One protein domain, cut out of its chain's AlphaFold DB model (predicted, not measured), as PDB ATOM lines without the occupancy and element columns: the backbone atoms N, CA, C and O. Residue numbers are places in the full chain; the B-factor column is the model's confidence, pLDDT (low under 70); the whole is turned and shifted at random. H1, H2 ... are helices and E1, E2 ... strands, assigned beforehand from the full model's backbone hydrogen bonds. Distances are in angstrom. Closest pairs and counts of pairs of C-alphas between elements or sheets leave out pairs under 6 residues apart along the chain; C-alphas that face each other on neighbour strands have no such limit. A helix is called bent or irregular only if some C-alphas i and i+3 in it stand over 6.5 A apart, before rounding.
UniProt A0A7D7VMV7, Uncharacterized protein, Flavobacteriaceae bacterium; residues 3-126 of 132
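Overview. This is residues 3 to 126 of the 132 residues of an uncharacterized protein of Flavobacteriaceae bacterium (UniProt A0A7D7VMV7). The model shows a closed barrel of five strands with helix H3 packed on its outside, and next to the barrel a smaller part made of two helices, H1 and H2, that meet almost at right angles. H2 packs on the barrel with its residues 48 to 54, H1 lies farther out, and residues 33 to 44 stick out freely. The 124 printed residues hold three named helices and five named strands in the order E1 H1 H2 E2 E3 H3 E4 E5, a mixed class. Round the mixed ring run E1 E2 E3 E5 E4 and back to E1, with E3 and E5 parallel and the other neighbour pairs antiparallel. The whole is compact, with a radius of gyration of the C-alphas of 15.5 A, yet elongated, spanning 49 by 28 by 26 A.

Arrangement. Begin at E1, residues 3 to 9; it has E2, residues 62 to 67, on one side, where N 5 and O 66 are 2.9 A apart, within hydrogen-bond range. On its other side is E4, residues 97 to 109, with N 6 and O 99 at 2.9 A. E2 forms a hairpin with E3, residues 72 to 77, where N 65 and O 73 are 3.0 A apart. Beside E3 look for E5, residues 112 to 125, parallel to it, with N 113 and O 74 at 2.9 A. E4 and E5 are a hairpin, with N 100 and O 122 at 2.8 A; E4 bends by 91 degrees at residue 106 and E5 by 103 degrees at residue 116. H3, residues 79 to 90, is on the barrel and outside it, at a height over the sheet of 8.2 A; the closest C-alphas of H3 and E5 are those of Asn 81 and Ile 118, 6.6 A apart. H2, residues 41 to 54, is on the barrel too, and its closest C-alpha pair with E4 is Leu 51 and Glu 109, 7.9 A. H1, residues 21 to 32, is not on the barrel; with its residues 28 to 31 alone it touches H2, the C-alphas of Thr 31 and Lys 50 being closest at 6.4 A, and their lines are only just about perpendicular at 72 degrees. H1 and H3 are apart. Every O i to N i+4 pair is within hydrogen-bond range in H1 and H2; in H3, only just irregular with C-alphas 84 and 87 at 6.9 A, 4 of 8 are.

Along the chain. Find C-alpha 3 at (262.511, 278.664, 351.932), where E1 begins its 18.8 A. H1 spans 16.6 A; H2 starts at C-alpha 41, (272.146, 280.152, 380.491), and spans 20.0 A. E4 spans 29.3 A, and E5 runs 27.2 A to C-alpha 125 at (261.325, 261.722, 350.343).

Size, cuts and confidence. The C-alphas of Thr 36 and Lys 125 are the two farthest apart, 49.0 A. The printed part has no cut; E1 to H1 is the long link. Mean pLDDT of the printed part is 89.6, and residues 33 to 41 and 69 to 70 are under 70.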
ATOM      1  N   GLU A   3     262.721 280.066 352.279       95.75
ATOM      2  CA  GLU A   3     262.511 278.664 351.932       95.75
ATOM      3  C   GLU A   3     263.491 277.776 352.702       95.75
ATOM      4  O   GLU A   3     264.647 278.151 352.927       95.75
ATOM      5  N   GLY A   4     263.019 276.612 353.136       95.56
ATOM      6  CA  GLY A   4     263.838 275.674 353.884       95.56
ATOM      7  C   GLY A   4     263.118 274.380 354.226       95.56
ATOM      8  O   GLY A   4     262.018 274.094 353.746       95.56
ATOM      9  N   GLU A   5     263.762 273.594 355.079       96.56
ATOM     10  CA  GLU A   5     263.277 272.292 355.532       96.56
ATOM     11  C   GLU A   5     262.900 272.361 357.011       96.56
ATOM     12  O   GLU A   5     263.611 272.976 357.809       96.56
ATOM     13  N   VAL A   6     261.786 271.737 357.397       96.56
ATOM     14  CA  VAL A   6     261.429 271.594 358.813       96.56
ATOM     15  C   VAL A   6     262.552 270.864 359.541       96.56
ATOM     16  O   VAL A   6     263.069 269.853 359.069       96.56
ATOM     17  N   TYR A   7     262.892 271.380 360.715       95.38
ATOM     18  CA  TYR A   7     263.882 270.805 361.610       95.38
ATOM     19  C   TYR A   7     263.206 270.380 362.913       95.38
ATOM     20  O   TYR A   7     262.385 271.122 363.454       95.38
ATOM     21  N   ILE A   8     263.562 269.214 363.456       92.62
ATOM     22  CA  ILE A   8     262.946 268.706 364.688       92.62
ATOM     23  C   ILE A   8     263.915 268.795 365.865       92.62
ATOM     24  O   ILE A   8     265.022 268.264 365.829       92.62
ATOM     25  N   LYS A   9     263.478 269.418 366.958       90.19
ATOM     26  CA  LYS A   9     264.193 269.398 368.237       90.19
ATOM     27  C   LYS A   9     263.274 268.825 369.308       90.19
ATOM     28  O   LYS A   9     262.185 269.352 369.492       90.19
ATOM     29  N   LEU A  10     263.691 267.744 369.968       83.06
ATOM     30  CA  LEU A  10     262.847 267.053 370.952       83.06
ATOM     31  C   LEU A  10     262.648 267.884 372.223       83.06
ATOM     32  O   LEU A  10     261.538 267.950 372.740       83.06
ATOM     33  N   ILE A  11     263.714 268.529 372.700       79.06
ATOM     34  CA  ILE A  11     263.659 269.454 373.831       79.06
ATOM     35  C   ILE A  11     263.956 270.858 373.313       79.06
ATOM     36  O   ILE A  11     265.095 271.183 372.962       79.06
ATOM     37  N   ASP A  12     262.930 271.704 373.254       75.44
ATOM     38  CA  ASP A  12     263.069 273.069 372.762       75.44
ATOM     39  C   ASP A  12     262.545 274.115 373.740       75.44
ATOM     40  O   ASP A  12     261.568 273.903 374.454       75.44
ATOM     41  N   ILE A  13     263.223 275.262 373.749       75.69
ATOM     42  CA  ILE A  13     262.777 276.452 374.465       75.69
ATOM     43  C   ILE A  13     262.017 277.284 373.439       75.69
ATOM     44  O   ILE A  13     262.610 277.877 372.536       75.69
ATOM     45  N   GLY A  14     260.694 277.227 373.542       81.44
ATOM     46  CA  GLY A  14     259.771 277.762 372.554       81.44
ATOM     47  C   GLY A  14     258.975 278.973 373.009       81.44
ATOM     48  O   GLY A  14     259.323 279.667 373.962       81.44
ATOM     49  N   SER A  15     257.876 279.209 372.300       88.81
ATOM     50  CA  SER A  15     256.774 280.070 372.732       88.81
ATOM     51  C   SER A  15     256.001 279.476 373.914       88.81
ATOM     52  O   SER A  15     256.048 278.270 374.145       88.81
ATOM     53  N   LEU A  16     255.164 280.293 374.546       92.50
ATOM     54  CA  LEU A  16     254.119 279.882 375.486       92.50
ATOM     55  C   LEU A  16     252.759 279.653 374.800       92.50
ATOM     56  O   LEU A  16     251.715 279.796 375.432       92.50
ATOM     57  N   TYR A  17     252.747 279.320 373.506       92.19
ATOM     58  CA  TYR A  17     251.516 278.971 372.798       92.19
ATOM     59  C   TYR A  17     250.771 277.830 373.510       92.19
ATOM     60  O   TYR A  17     251.353 276.786 373.809       92.19
ATOM     61  N   GLY A  18     249.485 278.048 373.798       90.62
ATOM     62  CA  GLY A  18     248.631 277.104 374.525       90.62
ATOM     63  C   GLY A  18     248.844 277.062 376.046       90.62
ATOM     64  O   GLY A  18     248.153 276.303 376.725       90.62
ATOM     65  N   ALA A  19     249.761 277.860 376.605       92.56
ATOM     66  CA  ALA A  19     249.959 277.930 378.050       92.56
ATOM     67  C   ALA A  19     248.812 278.692 378.752       92.56
ATOM     68  O   ALA A  19     248.218 279.601 378.166       92.56
ATOM     69  N   PRO A  20     248.517 278.391 380.033       93.75
ATOM     70  CA  PRO A  20     247.555 279.162 380.817       93.75
ATOM     71  C   PRO A  20     247.961 280.636 380.935       93.75
ATOM     72  O   PRO A  20     249.135 280.945 381.153       93.75
ATOM     73  N   LYS A  21     246.983 281.553 380.889       91.75
ATOM     74  CA  LYS A  21     247.225 283.008 380.979       91.75
ATOM     75  C   LYS A  21     248.072 283.400 382.191       91.75
ATOM     76  O   LYS A  21     248.991 284.199 382.068       91.75
ATOM     77  N   GLU A  22     247.825 282.793 383.349       92.94
ATOM     78  CA  GLU A  22     248.596 283.061 384.569       92.94
ATOM     79  C   GLU A  22     250.094 282.759 384.408       92.94
ATOM     80  O   GLU A  22     250.937 283.446 384.984       92.94
ATOM     81  N   MET A  23     250.445 281.738 383.621       90.81
ATOM     82  CA  MET A  23     251.836 281.394 383.330       90.81
ATOM     83  C   MET A  23     252.472 282.421 382.393       90.81
ATOM     84  O   MET A  23     253.600 282.854 382.631       90.81
ATOM     85  N   VAL A  24     251.736 282.842 381.362       92.12
ATOM     86  CA  VAL A  24     252.176 283.881 380.424       92.12
ATOM     87  C   VAL A  24     252.473 285.184 381.167       92.12
ATOM     88  O   VAL A  24     253.559 285.749 381.018       92.12
ATOM     89  N   GLU A  25     251.554 285.628 382.024       91.75
ATOM     90  CA  GLU A  25     251.714 286.866 382.789       91.75
ATOM     91  C   GLU A  25     252.875 286.776 383.787       91.75
ATOM     92  O   GLU A  25     253.671 287.711 383.898       91.75
ATOM     93  N   LYS A  26     253.070 285.624 384.448       89.88
ATOM     94  CA  LYS A  26     254.252 285.390 385.299       89.88
ATOM     95  C   LYS A  26     255.559 285.561 384.523       89.88
ATOM     96  O   LYS A  26     256.477 286.207 385.030       89.88
ATOM     97  N   VAL A  27     255.647 285.030 383.302       88.25
ATOM     98  CA  VAL A  27     256.845 285.171 382.457       88.25
ATOM     99  C   VAL A  27     257.038 286.619 382.007       88.25
ATOM    100  O   VAL A  27     258.156 287.128 382.111       88.25
ATOM    101  N   LYS A  28     255.978 287.320 381.583       88.50
ATOM    102  CA  LYS A  28     256.048 288.753 381.239       88.50
ATOM    103  C   LYS A  28     256.565 289.585 382.420       88.50
ATOM    104  O   LYS A  28     257.522 290.344 382.267       88.50
ATOM    105  N   HIS A  29     256.017 289.374 383.617       87.62
ATOM    106  CA  HIS A  29     256.446 290.074 384.830       87.62
ATOM    107  C   HIS A  29     257.885 289.753 385.243       87.62
ATOM    108  O   HIS A  29     258.646 290.671 385.551       87.62
ATOM    109  N   ALA A  30     258.277 288.476 385.246       84.44
ATOM    110  CA  ALA A  30     259.646 288.066 385.574       84.44
ATOM    111  C   ALA A  30     260.661 288.664 384.592       84.44
ATOM    112  O   ALA A  30     261.766 289.055 384.962       84.44
ATOM    113  N   THR A  31     260.261 288.791 383.330       82.62
ATOM    114  CA  THR A  31     261.109 289.346 382.285       82.62
ATOM    115  C   THR A  31     261.328 290.855 382.458       82.62
ATOM    116  O   THR A  31     262.452 291.321 382.251       82.62
ATOM    117  N   ALA A  32     260.304 291.589 382.910       78.44
ATOM    118  CA  ALA A  32     260.322 293.043 383.095       78.44
ATOM    119  C   ALA A  32     261.078 293.535 384.345       78.44
ATOM    120  O   ALA A  32     261.605 294.642 384.338       78.44
ATOM    121  N   LYS A  33     261.125 292.746 385.425       66.75
ATOM    122  CA  LYS A  33     261.487 293.242 386.769       66.75
ATOM    123  C   LYS A  33     262.973 293.420 387.077       66.75
ATOM    124  O   LYS A  33     263.282 293.880 388.170       66.75
ATOM    125  N   ASP A  34     263.892 293.049 386.195       58.50
ATOM    126  CA  ASP A  34     265.275 292.870 386.640       58.50
ATOM    127  C   ASP A  34     266.316 293.292 385.581       58.50
ATOM    128  O   ASP A  34     266.349 292.769 384.463       58.50
ATOM    129  N   ASN A  35     267.091 294.316 385.952       55.75
ATOM    130  CA  ASN A  35     268.188 294.931 385.198       55.75
ATOM    131  C   ASN A  35     269.559 294.390 385.641       55.75
ATOM    132  O   ASN A  35     270.580 294.900 385.182       55.75
ATOM    133  N   THR A  36     269.611 293.405 386.544       53.84
ATOM    134  CA  THR A  36     270.890 292.842 386.979       53.84
ATOM    135  C   THR A  36     271.405 291.824 385.966       53.84
ATOM    136  O   THR A  36     270.693 290.926 385.523       53.84
ATOM    137  N   ILE A  37     272.646 292.050 385.537       50.06
ATOM    138  CA  ILE A  37     273.383 291.218 384.588       50.06
ATOM    139  C   ILE A  37     273.902 290.017 385.382       50.06
ATOM    140  O   ILE A  37     274.750 290.181 386.258       50.06
ATOM    141  N   THR A  38     273.383 288.822 385.104       54.16
ATOM    142  CA  THR A  38     273.882 287.567 385.680       54.16
ATOM    143  C   THR A  38     274.283 286.640 384.546       54.16
ATOM    144  O   THR A  38     273.491 285.817 384.092       54.16
ATOM    145  N   GLU A  39     275.532 286.764 384.097       55.41
ATOM    146  CA  GLU A  39     276.070 285.999 382.968       55.41
ATOM    147  C   GLU A  39     275.822 284.484 383.123       55.41
ATOM    148  O   GLU A  39     276.300 283.836 384.058       55.41
ATOM    149  N   GLY A  40     275.042 283.899 382.202       68.50
ATOM    150  CA  GLY A  40     274.778 282.459 382.154       68.50
ATOM    151  C   GLY A  40     273.553 282.050 381.322       68.50
ATOM    152  O   GLY A  40     272.823 282.875 380.783       68.50
ATOM    153  N   LYS A  41     273.270 280.738 381.263       64.31
ATOM    154  CA  LYS A  41     272.146 280.152 380.491       64.31
ATOM    155  C   LYS A  41     270.766 280.727 380.838       64.31
ATOM    156  O   LYS A  41     269.861 280.708 380.008       64.31
ATOM    157  N   LYS A  42     270.579 281.207 382.073       71.62
ATOM    158  CA  LYS A  42     269.327 281.857 382.491       71.62
ATOM    159  C   LYS A  42     269.121 283.195 381.775       71.62
ATOM    160  O   LYS A  42     267.989 283.483 381.387       71.62
ATOM    161  N   ASP A  43     270.193 283.947 381.535       77.38
ATOM    162  CA  ASP A  43     270.144 285.214 380.802       77.38
ATOM    163  C   ASP A  43     269.859 284.998 379.313       77.38
ATOM    164  O   ASP A  43     269.081 285.756 378.741       77.38
ATOM    165  N   GLU A  44     270.366 283.923 378.696       81.06
ATOM    166  CA  GLU A  44     270.024 283.579 377.304       81.06
ATOM    167  C   GLU A  44     268.528 283.274 377.136       81.06
ATOM    168  O   GLU A  44     267.866 283.830 376.258       81.06
ATOM    169  N   ILE A  45     267.967 282.428 378.010       83.69
ATOM    170  CA  ILE A  45     266.537 282.076 377.991       83.69
ATOM    171  C   ILE A  45     265.677 283.320 378.220       83.69
ATOM    172  O   ILE A  45     264.677 283.544 377.538       83.69
ATOM    173  N   ARG A  46     266.070 284.152 379.182       84.69
ATOM    174  CA  ARG A  46     265.357 285.385 379.490       84.69
ATOM    175  C   ARG A  46     265.454 286.400 378.356       84.69
ATOM    176  O   ARG A  46     264.450 287.019 378.019       84.69
ATOM    177  N   GLY A  47     266.633 286.561 377.762       88.19
ATOM    178  CA  GLY A  47     266.863 287.393 376.585       88.19
ATOM    179  C   GLY A  47     265.977 286.955 375.426       88.19
ATOM    180  O   GLY A  47     265.287 287.779 374.835       88.19
ATOM    181  N   TYR A  48     265.882 285.647 375.185       90.31
ATOM    182  CA  TYR A  48     264.963 285.090 374.201       90.31
ATOM    183  C   TYR A  48     263.500 285.481 374.483       90.31
ATOM    184  O   TYR A  48     262.838 286.030 373.603       90.31
ATOM    185  N   PHE A  49     263.001 285.313 375.714       91.81
ATOM    186  CA  PHE A  49     261.636 285.734 376.059       91.81
ATOM    187  C   PHE A  49     261.422 287.256 375.978       91.81
ATOM    188  O   PHE A  49     260.349 287.679 375.544       91.81
ATOM    189  N   LYS A  50     262.428 288.086 376.304       91.88
ATOM    190  CA  LYS A  50     262.385 289.547 376.067       91.88
ATOM    191  C   LYS A  50     262.134 289.846 374.592       91.88
ATOM    192  O   LYS A  50     261.272 290.663 374.276       91.88
ATOM    193  N   LEU A  51     262.858 289.169 373.700       93.12
ATOM    194  CA  LEU A  51     262.697 289.327 372.255       93.12
ATOM    195  C   LEU A  51     261.311 288.869 371.793       93.12
ATOM    196  O   LEU A  51     260.673 289.568 371.010       93.12
ATOM    197  N   LEU A  52     260.802 287.749 372.316       94.56
ATOM    198  CA  LEU A  52     259.452 287.294 371.977       94.56
ATOM    199  C   LEU A  52     258.371 288.280 372.425       94.56
ATOM    200  O   LEU A  52     257.436 288.525 371.672       94.56
ATOM    201  N   ILE A  53     258.492 288.866 373.617       93.69
ATOM    202  CA  ILE A  53     257.542 289.876 374.109       93.69
ATOM    203  C   ILE A  53     257.615 291.143 373.251       93.69
ATOM    204  O   ILE A  53     256.582 291.635 372.806       93.69
ATOM    205  N   LYS A  54     258.829 291.637 372.970       94.50
ATOM    206  CA  LYS A  54     259.076 292.829 372.139       94.50
ATOM    207  C   LYS A  54     258.393 292.742 370.769       94.50
ATOM    208  O   LYS A  54     257.940 293.758 370.257       94.50
ATOM    209  N   HIS A  55     258.336 291.545 370.186       95.12
ATOM    210  CA  HIS A  55     257.787 291.306 368.847       95.12
ATOM    211  C   HIS A  55     256.374 290.695 368.842       95.12
ATOM    212  O   HIS A  55     255.916 290.274 367.783       95.12
ATOM    213  N   ASP A  56     255.687 290.630 369.990       94.94
ATOM    214  CA  ASP A  56     254.356 290.003 370.133       94.94
ATOM    215  C   ASP A  56     254.314 288.517 369.697       94.94
ATOM    216  O   ASP A  56     253.351 288.011 369.123       94.94
ATOM    217  N   LEU A  57     255.400 287.783 369.938       96.00
ATOM    218  CA  LEU A  57     255.571 286.384 369.532       96.00
ATOM    219  C   LEU A  57     255.435 285.391 370.687       96.00
ATOM    220  O   LEU A  57     255.351 284.190 370.441       96.00
ATOM    221  N   LEU A  58     255.409 285.864 371.938       95.19
ATOM    222  CA  LEU A  58     255.449 285.005 373.128       95.19
ATOM    223  C   LEU A  58     254.363 283.925 373.116       95.19
ATOM    224  O   LEU A  58     254.625 282.789 373.495       95.19
ATOM    225  N   GLU A  59     253.166 284.282 372.674       94.88
ATOM    226  CA  GLU A  59     251.986 283.415 372.685       94.88
ATOM    227  C   GLU A  59     251.687 282.831 371.295       94.88
ATOM    228  O   GLU A  59     250.702 282.118 371.129       94.88
ATOM    229  N   LYS A  60     252.517 283.120 370.283       95.88
ATOM    230  CA  LYS A  60     252.293 282.638 368.917       95.88
ATOM    231  C   LYS A  60     252.908 281.252 368.718       95.88
ATOM    232  O   LYS A  60     254.024 281.015 369.182       95.88
ATOM    233  N   PRO A  61     252.232 280.350 367.989       96.00
ATOM    234  CA  PRO A  61     252.819 279.072 367.635       96.00
ATOM    235  C   PRO A  61     254.009 279.253 366.691       96.00
ATOM    236  O   PRO A  61     254.104 280.226 365.937       96.00
ATOM    237  N   TYR A  62     254.908 278.275 366.704       96.12
ATOM    238  CA  TYR A  62     256.090 278.277 365.855       96.12
ATOM    239  C   TYR A  62     256.497 276.856 365.466       96.12
ATOM    240  O   TYR A  62     256.071 275.867 366.065       96.12
ATOM    241  N   PHE A  63     257.357 276.765 364.460       95.44
ATOM    242  CA  PHE A  63     258.103 275.557 364.125       95.44
ATOM    243  C   PHE A  63     259.549 275.930 363.802       95.44
ATOM    244  O   PHE A  63     259.859 277.087 363.501       95.44
ATOM    245  N   LYS A  64     260.455 274.954 363.878       95.25
ATOM    246  CA  LYS A  64     261.845 275.160 363.478       95.25
ATOM    247  C   LYS A  64     262.045 274.836 362.013       95.25
ATOM    248  O   LYS A  64     261.482 273.873 361.492       95.25
ATOM    249  N   MET A  65     262.903 275.615 361.376       95.19
ATOM    250  CA  MET A  65     263.250 275.423 359.981       95.19
ATOM    251  C   MET A  65     264.743 275.645 359.775       95.19
ATOM    252  O   MET A  65     265.322 276.568 360.339       95.19
ATOM    253  N   LYS A  66     265.364 274.809 358.952       95.19
ATOM    254  CA  LYS A  66     266.697 275.036 358.407       95.19
ATOM    255  C   LYS A  66     266.531 275.741 357.067       95.19
ATOM    256  O   LYS A  66     266.038 275.145 356.110       95.19
ATOM    257  N   LEU A  67     266.872 277.025 357.020       92.94
ATOM    258  CA  LEU A  67     266.877 277.795 355.774       92.94
ATOM    259  C   LEU A  67     267.999 277.276 354.863       92.94
ATOM    260  O   LEU A  67     269.056 276.899 355.362       92.94
ATOM    261  N   PHE A  68     267.803 277.282 353.541       80.81
ATOM    262  CA  PHE A  68     268.819 276.760 352.609       80.81
ATOM    263  C   PHE A  68     270.170 277.498 352.669       80.81
ATOM    264  O   PHE A  68     271.198 276.898 352.374       80.81
ATOM    265  N   GLU A  69     270.176 278.761 353.102       69.56
ATOM    266  CA  GLU A  69     271.368 279.621 353.180       69.56
ATOM    267  C   GLU A  69     271.728 280.043 354.620       69.56
ATOM    268  O   GLU A  69     272.539 280.946 354.818       69.56
ATOM    269  N   SER A  70     271.098 279.465 355.652       68.56
ATOM    270  CA  SER A  70     271.253 279.960 357.029       68.56
ATOM    271  C   SER A  70     271.214 278.868 358.098       68.56
ATOM    272  O   SER A  70     271.096 277.675 357.820       68.56
ATOM    273  N   GLU A  71     271.338 279.310 359.348       86.06
ATOM    274  CA  GLU A  71     271.248 278.483 360.546       86.06
ATOM    275  C   GLU A  71     269.795 278.011 360.788       86.06
ATOM    276  O   GLU A  71     268.861 278.348 360.053       86.06
ATOM    277  N   ILE A  72     269.594 277.179 361.810       93.25
ATOM    278  CA  ILE A  72     268.257 276.733 362.223       93.25
ATOM    279  C   ILE A  72     267.532 277.909 362.881       93.25
ATOM    280  O   ILE A  72     268.016 278.459 363.867       93.25
ATOM    281  N   VAL A  73     266.343 278.240 362.387       93.94
ATOM    282  CA  VAL A  73     265.556 279.392 362.842       93.94
ATOM    283  C   VAL A  73     264.214 278.971 363.432       93.94
ATOM    284  O   VAL A  73     263.662 277.924 363.084       93.94
ATOM    285  N   ASN A  74     263.663 279.816 364.302       95.31
ATOM    286  CA  ASN A  74     262.290 279.722 364.784       95.31
ATOM    287  C   ASN A  74     261.375 280.550 363.873       95.31
ATOM    288  O   ASN A  74     261.514 281.772 363.787       95.31
ATOM    289  N   VAL A  75     260.431 279.885 363.208       96.38
ATOM    290  CA  VAL A  75     259.430 280.520 362.346       96.38
ATOM    291  C   VAL A  75     258.104 280.564 363.093       96.38
ATOM    292  O   VAL A  75     257.415 279.553 363.225       96.38
ATOM    293  N   PHE A  76     257.760 281.745 363.592       97.62
ATOM    294  CA  PHE A  76     256.479 282.022 364.225       97.62
ATOM    295  C   PHE A  76     255.404 282.261 363.171       97.62
ATOM    296  O   PHE A  76     255.660 282.854 362.123       97.62
ATOM    297  N   VAL A  77     254.191 281.816 363.464       97.19
ATOM    298  CA  VAL A  77     253.041 281.871 362.559       97.19
ATOM    299  C   VAL A  77     251.784 282.251 363.330       97.19
ATOM    300  O   VAL A  77     251.734 282.165 364.555       97.19
ATOM    301  N   ASN A  78     250.743 282.667 362.614       95.81
ATOM    302  CA  ASN A  78     249.400 282.667 363.183       95.81
ATOM    303  C   ASN A  78     248.873 281.227 363.332       95.81
ATOM    304  O   ASN A  78     249.382 280.285 362.718       95.81
ATOM    305  N   GLU A  79     247.828 281.065 364.138       95.00
ATOM    306  CA  GLU A  79     247.227 279.759 364.411       95.00
ATOM    307  C   GLU A  79     246.713 279.073 363.140       95.00
ATOM    308  O   GLU A  79     246.981 277.896 362.922       95.00
ATOM    309  N   THR A  80     246.072 279.815 362.233       94.62
ATOM    310  CA  THR A  80     245.575 279.274 360.961       94.62
ATOM    311  C   THR A  80     246.681 278.629 360.121       94.62
ATOM    312  O   THR A  80     246.482 277.558 359.553       94.62
ATOM    313  N   ASN A  81     247.855 279.256 360.027       94.44
ATOM    314  CA  ASN A  81     249.001 278.700 359.309       94.44
ATOM    315  C   ASN A  81     249.651 277.556 360.090       94.44
ATOM    316  O   ASN A  81     250.087 276.577 359.486       94.44
ATOM    317  N   TYR A  82     249.672 277.642 361.420       95.94
ATOM    318  CA  TYR A  82     250.192 276.571 362.260       95.94
ATOM    319  C   TYR A  82     249.387 275.278 362.128       95.94
ATOM    320  O   TYR A  82     249.963 274.206 361.958       95.94
ATOM    321  N   LEU A  83     248.057 275.371 362.109       95.00
ATOM    322  CA  LEU A  83     247.168 274.219 361.958       95.00
ATOM    323  C   LEU A  83     247.342 273.492 360.615       95.00
ATOM    324  O   LEU A  83     247.044 272.305 360.529       95.00
ATOM    325  N   LYS A  84     247.878 274.157 359.582       94.12
ATOM    326  CA  LYS A  84     248.208 273.516 358.294       94.12
ATOM    327  C   LYS A  84     249.470 272.657 358.371       94.12
ATOM    328  O   LYS A  84     249.551 271.629 357.709       94.12
ATOM    329  N   ILE A  85     250.470 273.090 359.142       94.62
ATOM    330  CA  ILE A  85     251.783 272.433 359.192       94.62
ATOM    331  C   ILE A  85     251.909 271.447 360.354       94.62
ATOM    332  O   ILE A  85     252.548 270.408 360.203       94.62
ATOM    333  N   LYS A  86     251.278 271.730 361.500       94.25
ATOM    334  CA  LYS A  86     251.407 270.923 362.716       94.25
ATOM    335  C   LYS A  86     251.074 269.438 362.487       94.25
ATOM    336  O   LYS A  86     251.916 268.614 362.835       94.25
ATOM    337  N   PRO A  87     249.956 269.063 361.832       95.06
ATOM    338  CA  PRO A  87     249.642 267.652 361.605       95.06
ATOM    339  C   PRO A  87     250.663 266.951 360.705       95.06
ATOM    340  O   PRO A  87     250.889 265.751 360.838       95.06
ATOM    341  N   LEU A  88     251.294 267.689 359.787       95.25
ATOM    342  CA  LEU A  88     252.334 267.148 358.914       95.25
ATOM    343  C   LEU A  88     253.612 266.858 359.702       95.25
ATOM    344  O   LEU A  88     254.239 265.831 359.461       95.25
ATOM    345  N   ILE A  89     253.970 267.739 360.642       93.88
ATOM    346  CA  ILE A  89     255.115 267.567 361.544       93.88
ATOM    347  C   ILE A  89     254.878 266.408 362.518       93.88
ATOM    348  O   ILE A  89     255.764 265.575 362.696       93.88
ATOM    349  N   ASP A  90     253.693 266.346 363.133       92.38
ATOM    350  CA  ASP A  90     253.349 265.317 364.120       92.38
ATOM    351  C   ASP A  90     253.391 263.904 363.506       92.38
ATOM    352  O   ASP A  90     253.837 262.961 364.156       92.38
ATOM    353  N   ASN A  91     252.983 263.770 362.239       93.19
ATOM    354  CA  ASN A  91     252.931 262.503 361.498       93.19
ATOM    355  C   ASN A  91     254.128 262.302 360.549       93.19
ATOM    356  O   ASN A  91     254.014 261.607 359.536       93.19
ATOM    357  N   LEU A  92     255.254 262.970 360.804       93.81
ATOM    358  CA  LEU A  92     256.437 262.887 359.952       93.81
ATOM    359  C   LEU A  92     257.252 261.624 360.260       93.81
ATOM    360  O   LEU A  92     257.781 261.491 361.368       93.81
ATOM    361  N   ASN A  93     257.442 260.746 359.271       94.31
ATOM    362  CA  ASN A  93     258.455 259.695 359.368       94.31
ATOM    363  C   ASN A  93     259.842 260.316 359.151       94.31
ATOM    364  O   ASN A  93     260.284 260.526 358.026       94.31
ATOM    365  N   ARG A  94     260.539 260.628 360.244       92.75
ATOM    366  CA  ARG A  94     261.776 261.426 360.220       92.75
ATOM    367  C   ARG A  94     262.922 260.772 359.446       92.75
ATOM    368  O   ARG A  94     263.823 261.490 359.017       92.75
ATOM    369  N   ASP A  95     262.900 259.455 359.267       94.44
ATOM    370  CA  ASP A  95     263.964 258.724 358.573       94.44
ATOM    371  C   ASP A  95     263.748 258.639 357.054       94.44
ATOM    372  O   ASP A  95     264.712 258.460 356.309       94.44
ATOM    373  N   GLU A  96     262.516 258.845 356.582       96.06
ATOM    374  CA  GLU A  96     262.139 258.648 355.173       96.06
ATOM    375  C   GLU A  96     261.479 259.867 354.522       96.06
ATOM    376  O   GLU A  96     261.448 259.968 353.290       96.06
ATOM    377  N   GLU A  97     260.980 260.805 355.322       96.62
ATOM    378  CA  GLU A  97     260.254 261.990 354.882       96.62
ATOM    379  C   GLU A  97     260.892 263.294 355.386       96.62
ATOM    380  O   GLU A  97     261.408 263.385 356.503       96.62
ATOM    381  N   LYS A  98     260.768 264.346 354.569       96.44
ATOM    382  CA  LYS A  98     261.050 265.749 354.901       96.44
ATOM    383  C   LYS A  98     259.859 266.632 354.576       96.44
ATOM    384  O   LYS A  98     259.087 266.336 353.667       96.44
ATOM    385  N   ILE A  99     259.775 267.781 355.241       97.31
ATOM    386  CA  ILE A  99     258.803 268.830 354.919       97.31
ATOM    387  C   ILE A  99     259.563 270.064 354.440       97.31
ATOM    388  O   ILE A  99     260.329 270.653 355.200       97.31
ATOM    389  N   LYS A 100     259.334 270.465 353.190       96.88
ATOM    390  CA  LYS A 100     259.812 271.730 352.627       96.88
ATOM    391  C   LYS A 100     258.749 272.800 352.801       96.88
ATOM    392  O   LYS A 100     257.590 272.581 352.449       96.88
ATOM    393  N   VAL A 101     259.149 273.955 353.318       96.94
ATOM    394  CA  VAL A 101     258.252 275.082 353.570       96.94
ATOM    395  C   VAL A 101     258.782 276.312 352.860       96.94
ATOM    396  O   VAL A 101     259.969 276.629 352.935       96.94
ATOM    397  N   LYS A 102     257.874 277.031 352.204       96.88
ATOM    398  CA  LYS A 102     258.130 278.345 351.622       96.88
ATOM    399  C   LYS A 102     257.163 279.344 352.220       96.88
ATOM    400  O   LYS A 102     255.961 279.080 352.268       96.88
ATOM    401  N   PHE A 103     257.665 280.489 352.661       96.50
ATOM    402  CA  PHE A 103     256.833 281.507 353.290       96.50
ATOM    403  C   PHE A 103     257.257 282.932 352.925       96.50
ATOM    404  O   PHE A 103     258.406 283.221 352.565       96.50
ATOM    405  N   ARG A 104     256.298 283.849 353.037       97.19
ATOM    406  CA  ARG A 104     256.517 285.294 353.026       97.19
ATOM    407  C   ARG A 104     256.379 285.801 354.457       97.19
ATOM    408  O   ARG A 104     255.445 285.446 355.170       97.19
ATOM    409  N   GLY A 105     257.335 286.606 354.888       95.31
ATOM    410  CA  GLY A 105     257.436 287.017 356.276       95.31
ATOM    411  C   GLY A 105     258.603 287.953 356.510       95.31
ATOM    412  O   GLY A 105     259.289 288.334 355.559       95.31
ATOM    413  N   ASP A 106     258.831 288.251 357.781       95.38
ATOM    414  CA  ASP A 106     259.825 289.207 358.247       95.38
ATOM    415  C   ASP A 106     260.813 288.525 359.188       95.38
ATOM    416  O   ASP A 106     260.423 287.788 360.101       95.38
ATOM    417  N   LYS A 107     262.100 288.819 359.005       95.25
ATOM    418  CA  LYS A 107     263.117 288.533 360.015       95.25
ATOM    419  C   LYS A 107     262.944 289.523 361.169       95.25
ATOM    420  O   LYS A 107     263.008 290.728 360.947       95.25
ATOM    421  N   LYS A 108     262.706 289.027 362.384       94.94
ATOM    422  CA  LYS A 108     262.531 289.857 363.590       94.94
ATOM    423  C   LYS A 108     263.829 290.000 364.376       94.94
ATOM    424  O   LYS A 108     264.129 291.089 364.842       94.94
ATOM    425  N   GLU A 109     264.597 288.917 364.485       93.12
ATOM    426  CA  GLU A 109     265.929 288.865 365.107       93.12
ATOM    427  C   GLU A 109     266.792 287.820 364.365       93.12
ATOM    428  O   GLU A 109     266.325 287.226 363.390       93.12
ATOM    429  N   LYS A 110     268.047 287.582 364.790       87.62
ATOM    430  CA  LYS A 110     268.997 286.674 364.100       87.62
ATOM    431  C   LYS A 110     268.357 285.334 363.687       87.62
ATOM    432  O   LYS A 110     268.410 285.001 362.502       87.62
ATOM    433  N   ASP A 111     267.665 284.687 364.628       90.69
ATOM    434  CA  ASP A 111     267.086 283.343 364.477       90.69
ATOM    435  C   ASP A 111     265.561 283.315 364.685       90.69
ATOM    436  O   ASP A 111     264.970 282.256 364.900       90.69
ATOM    437  N   ILE A 112     264.905 284.480 364.644       94.81
ATOM    438  CA  ILE A 112     263.463 284.626 364.881       94.81
ATOM    439  C   ILE A 112     262.825 285.264 363.656       94.81
ATOM    440  O   ILE A 112     263.145 286.395 363.286       94.81
ATOM    441  N   TYR A 113     261.889 284.543 363.052       96.12
ATOM    442  CA  TYR A 113     261.141 284.971 361.879       96.12
ATOM    443  C   TYR A 113     259.653 284.930 362.184       96.12
ATOM    444  O   TYR A 113     259.188 284.077 362.937       96.12
ATOM    445  N   PHE A 114     258.900 285.824 361.555       97.38
ATOM    446  CA  PHE A 114     257.447 285.767 361.543       97.38
ATOM    447  C   PHE A 114     256.959 285.551 360.115       97.38
ATOM    448  O   PHE A 114     257.250 286.351 359.228       97.38
ATOM    449  N   ALA A 115     256.233 284.463 359.883       97.44
ATOM    450  CA  ALA A 115     255.638 284.140 358.599       97.44
ATOM    451  C   ALA A 115     254.213 284.702 358.527       97.44
ATOM    452  O   ALA A 115     253.266 284.120 359.062       97.44
ATOM    453  N   ASN A 116     254.077 285.824 357.816       95.00
ATOM    454  CA  ASN A 116     252.788 286.434 357.485       95.00
ATOM    455  C   ASN A 116     251.925 285.459 356.663       95.00
ATOM    456  O   ASN A 116     250.716 285.357 356.859       95.00
ATOM    457  N   GLU A 117     252.562 284.701 355.768       94.62
ATOM    458  CA  GLU A 117     251.898 283.797 354.833       94.62
ATOM    459  C   GLU A 117     252.773 282.573 354.537       94.62
ATOM    460  O   GLU A 117     253.937 282.716 354.155       94.62
ATOM    461  N   ILE A 118     252.208 281.367 354.653       95.75
ATOM    462  CA  ILE A 118     252.831 280.146 354.129       95.75
ATOM    463  C   ILE A 118     252.396 279.970 352.672       95.75
ATOM    464  O   ILE A 118     251.217 279.769 352.399       95.75
ATOM    465  N   ILE A 119     253.365 280.018 351.760       96.62
ATOM    466  CA  ILE A 119     253.159 279.907 350.311       96.62
ATOM    467  C   ILE A 119     252.989 278.444 349.899       96.62
ATOM    468  O   ILE A 119     252.135 278.123 349.080       96.62
ATOM    469  N   SER A 120     253.799 277.544 350.460       96.44
ATOM    470  CA  SER A 120     253.714 276.115 350.153       96.44
ATOM    471  C   SER A 120     254.274 275.253 351.275       96.44
ATOM    472  O   SER A 120     255.250 275.631 351.926       96.44
ATOM    473  N   ILE A 121     253.698 274.061 351.429       96.88
ATOM    474  CA  ILE A 121     254.189 273.000 352.307       96.88
ATOM    475  C   ILE A 121     254.212 271.709 351.492       96.88
ATOM    476  O   ILE A 121     253.164 271.250 351.050       96.88
ATOM    477  N   ASN A 122     255.393 271.129 351.292       96.31
ATOM    478  CA  ASN A 122     255.567 269.926 350.482       96.31
ATOM    479  C   ASN A 122     256.249 268.837 351.301       96.31
ATOM    480  O   ASN A 122     257.372 269.026 351.775       96.31
ATOM    481  N   LYS A 123     255.596 267.682 351.431       95.62
ATOM    482  CA  LYS A 123     256.222 266.480 351.980       95.62
ATOM    483  C   LYS A 123     256.977 265.765 350.856       95.62
ATOM    484  O   LYS A 123     256.414 265.519 349.794       95.62
ATOM    485  N   VAL A 124     258.255 265.476 351.068       95.56
ATOM    486  CA  VAL A 124     259.143 264.860 350.071       95.56
ATOM    487  C   VAL A 124     259.940 263.723 350.698       95.56
ATOM    488  O   VAL A 124     260.117 263.687 351.913       95.56
ATOM    489  N   LYS A 125     260.455 262.807 349.875       96.38
ATOM    490  CA  LYS A 125     261.325 261.722 350.343       96.38
ATOM    491  C   LYS A 125     262.680 262.268 350.812       96.38
ATOM    492  O   LYS A 125     263.282 263.099 350.131       96.38
ATOM    493  N   GLY A 126     263.174 261.769 351.939       94.88
ATOM    494  CA  GLY A 126     264.498 262.073 352.484       94.88
ATOM    495  C   GLY A 126     264.512 262.106 354.011       94.88
ATOM    496  O   GLY A 126     263.471 262.145 354.641       94.88
TER     497      GLY A 126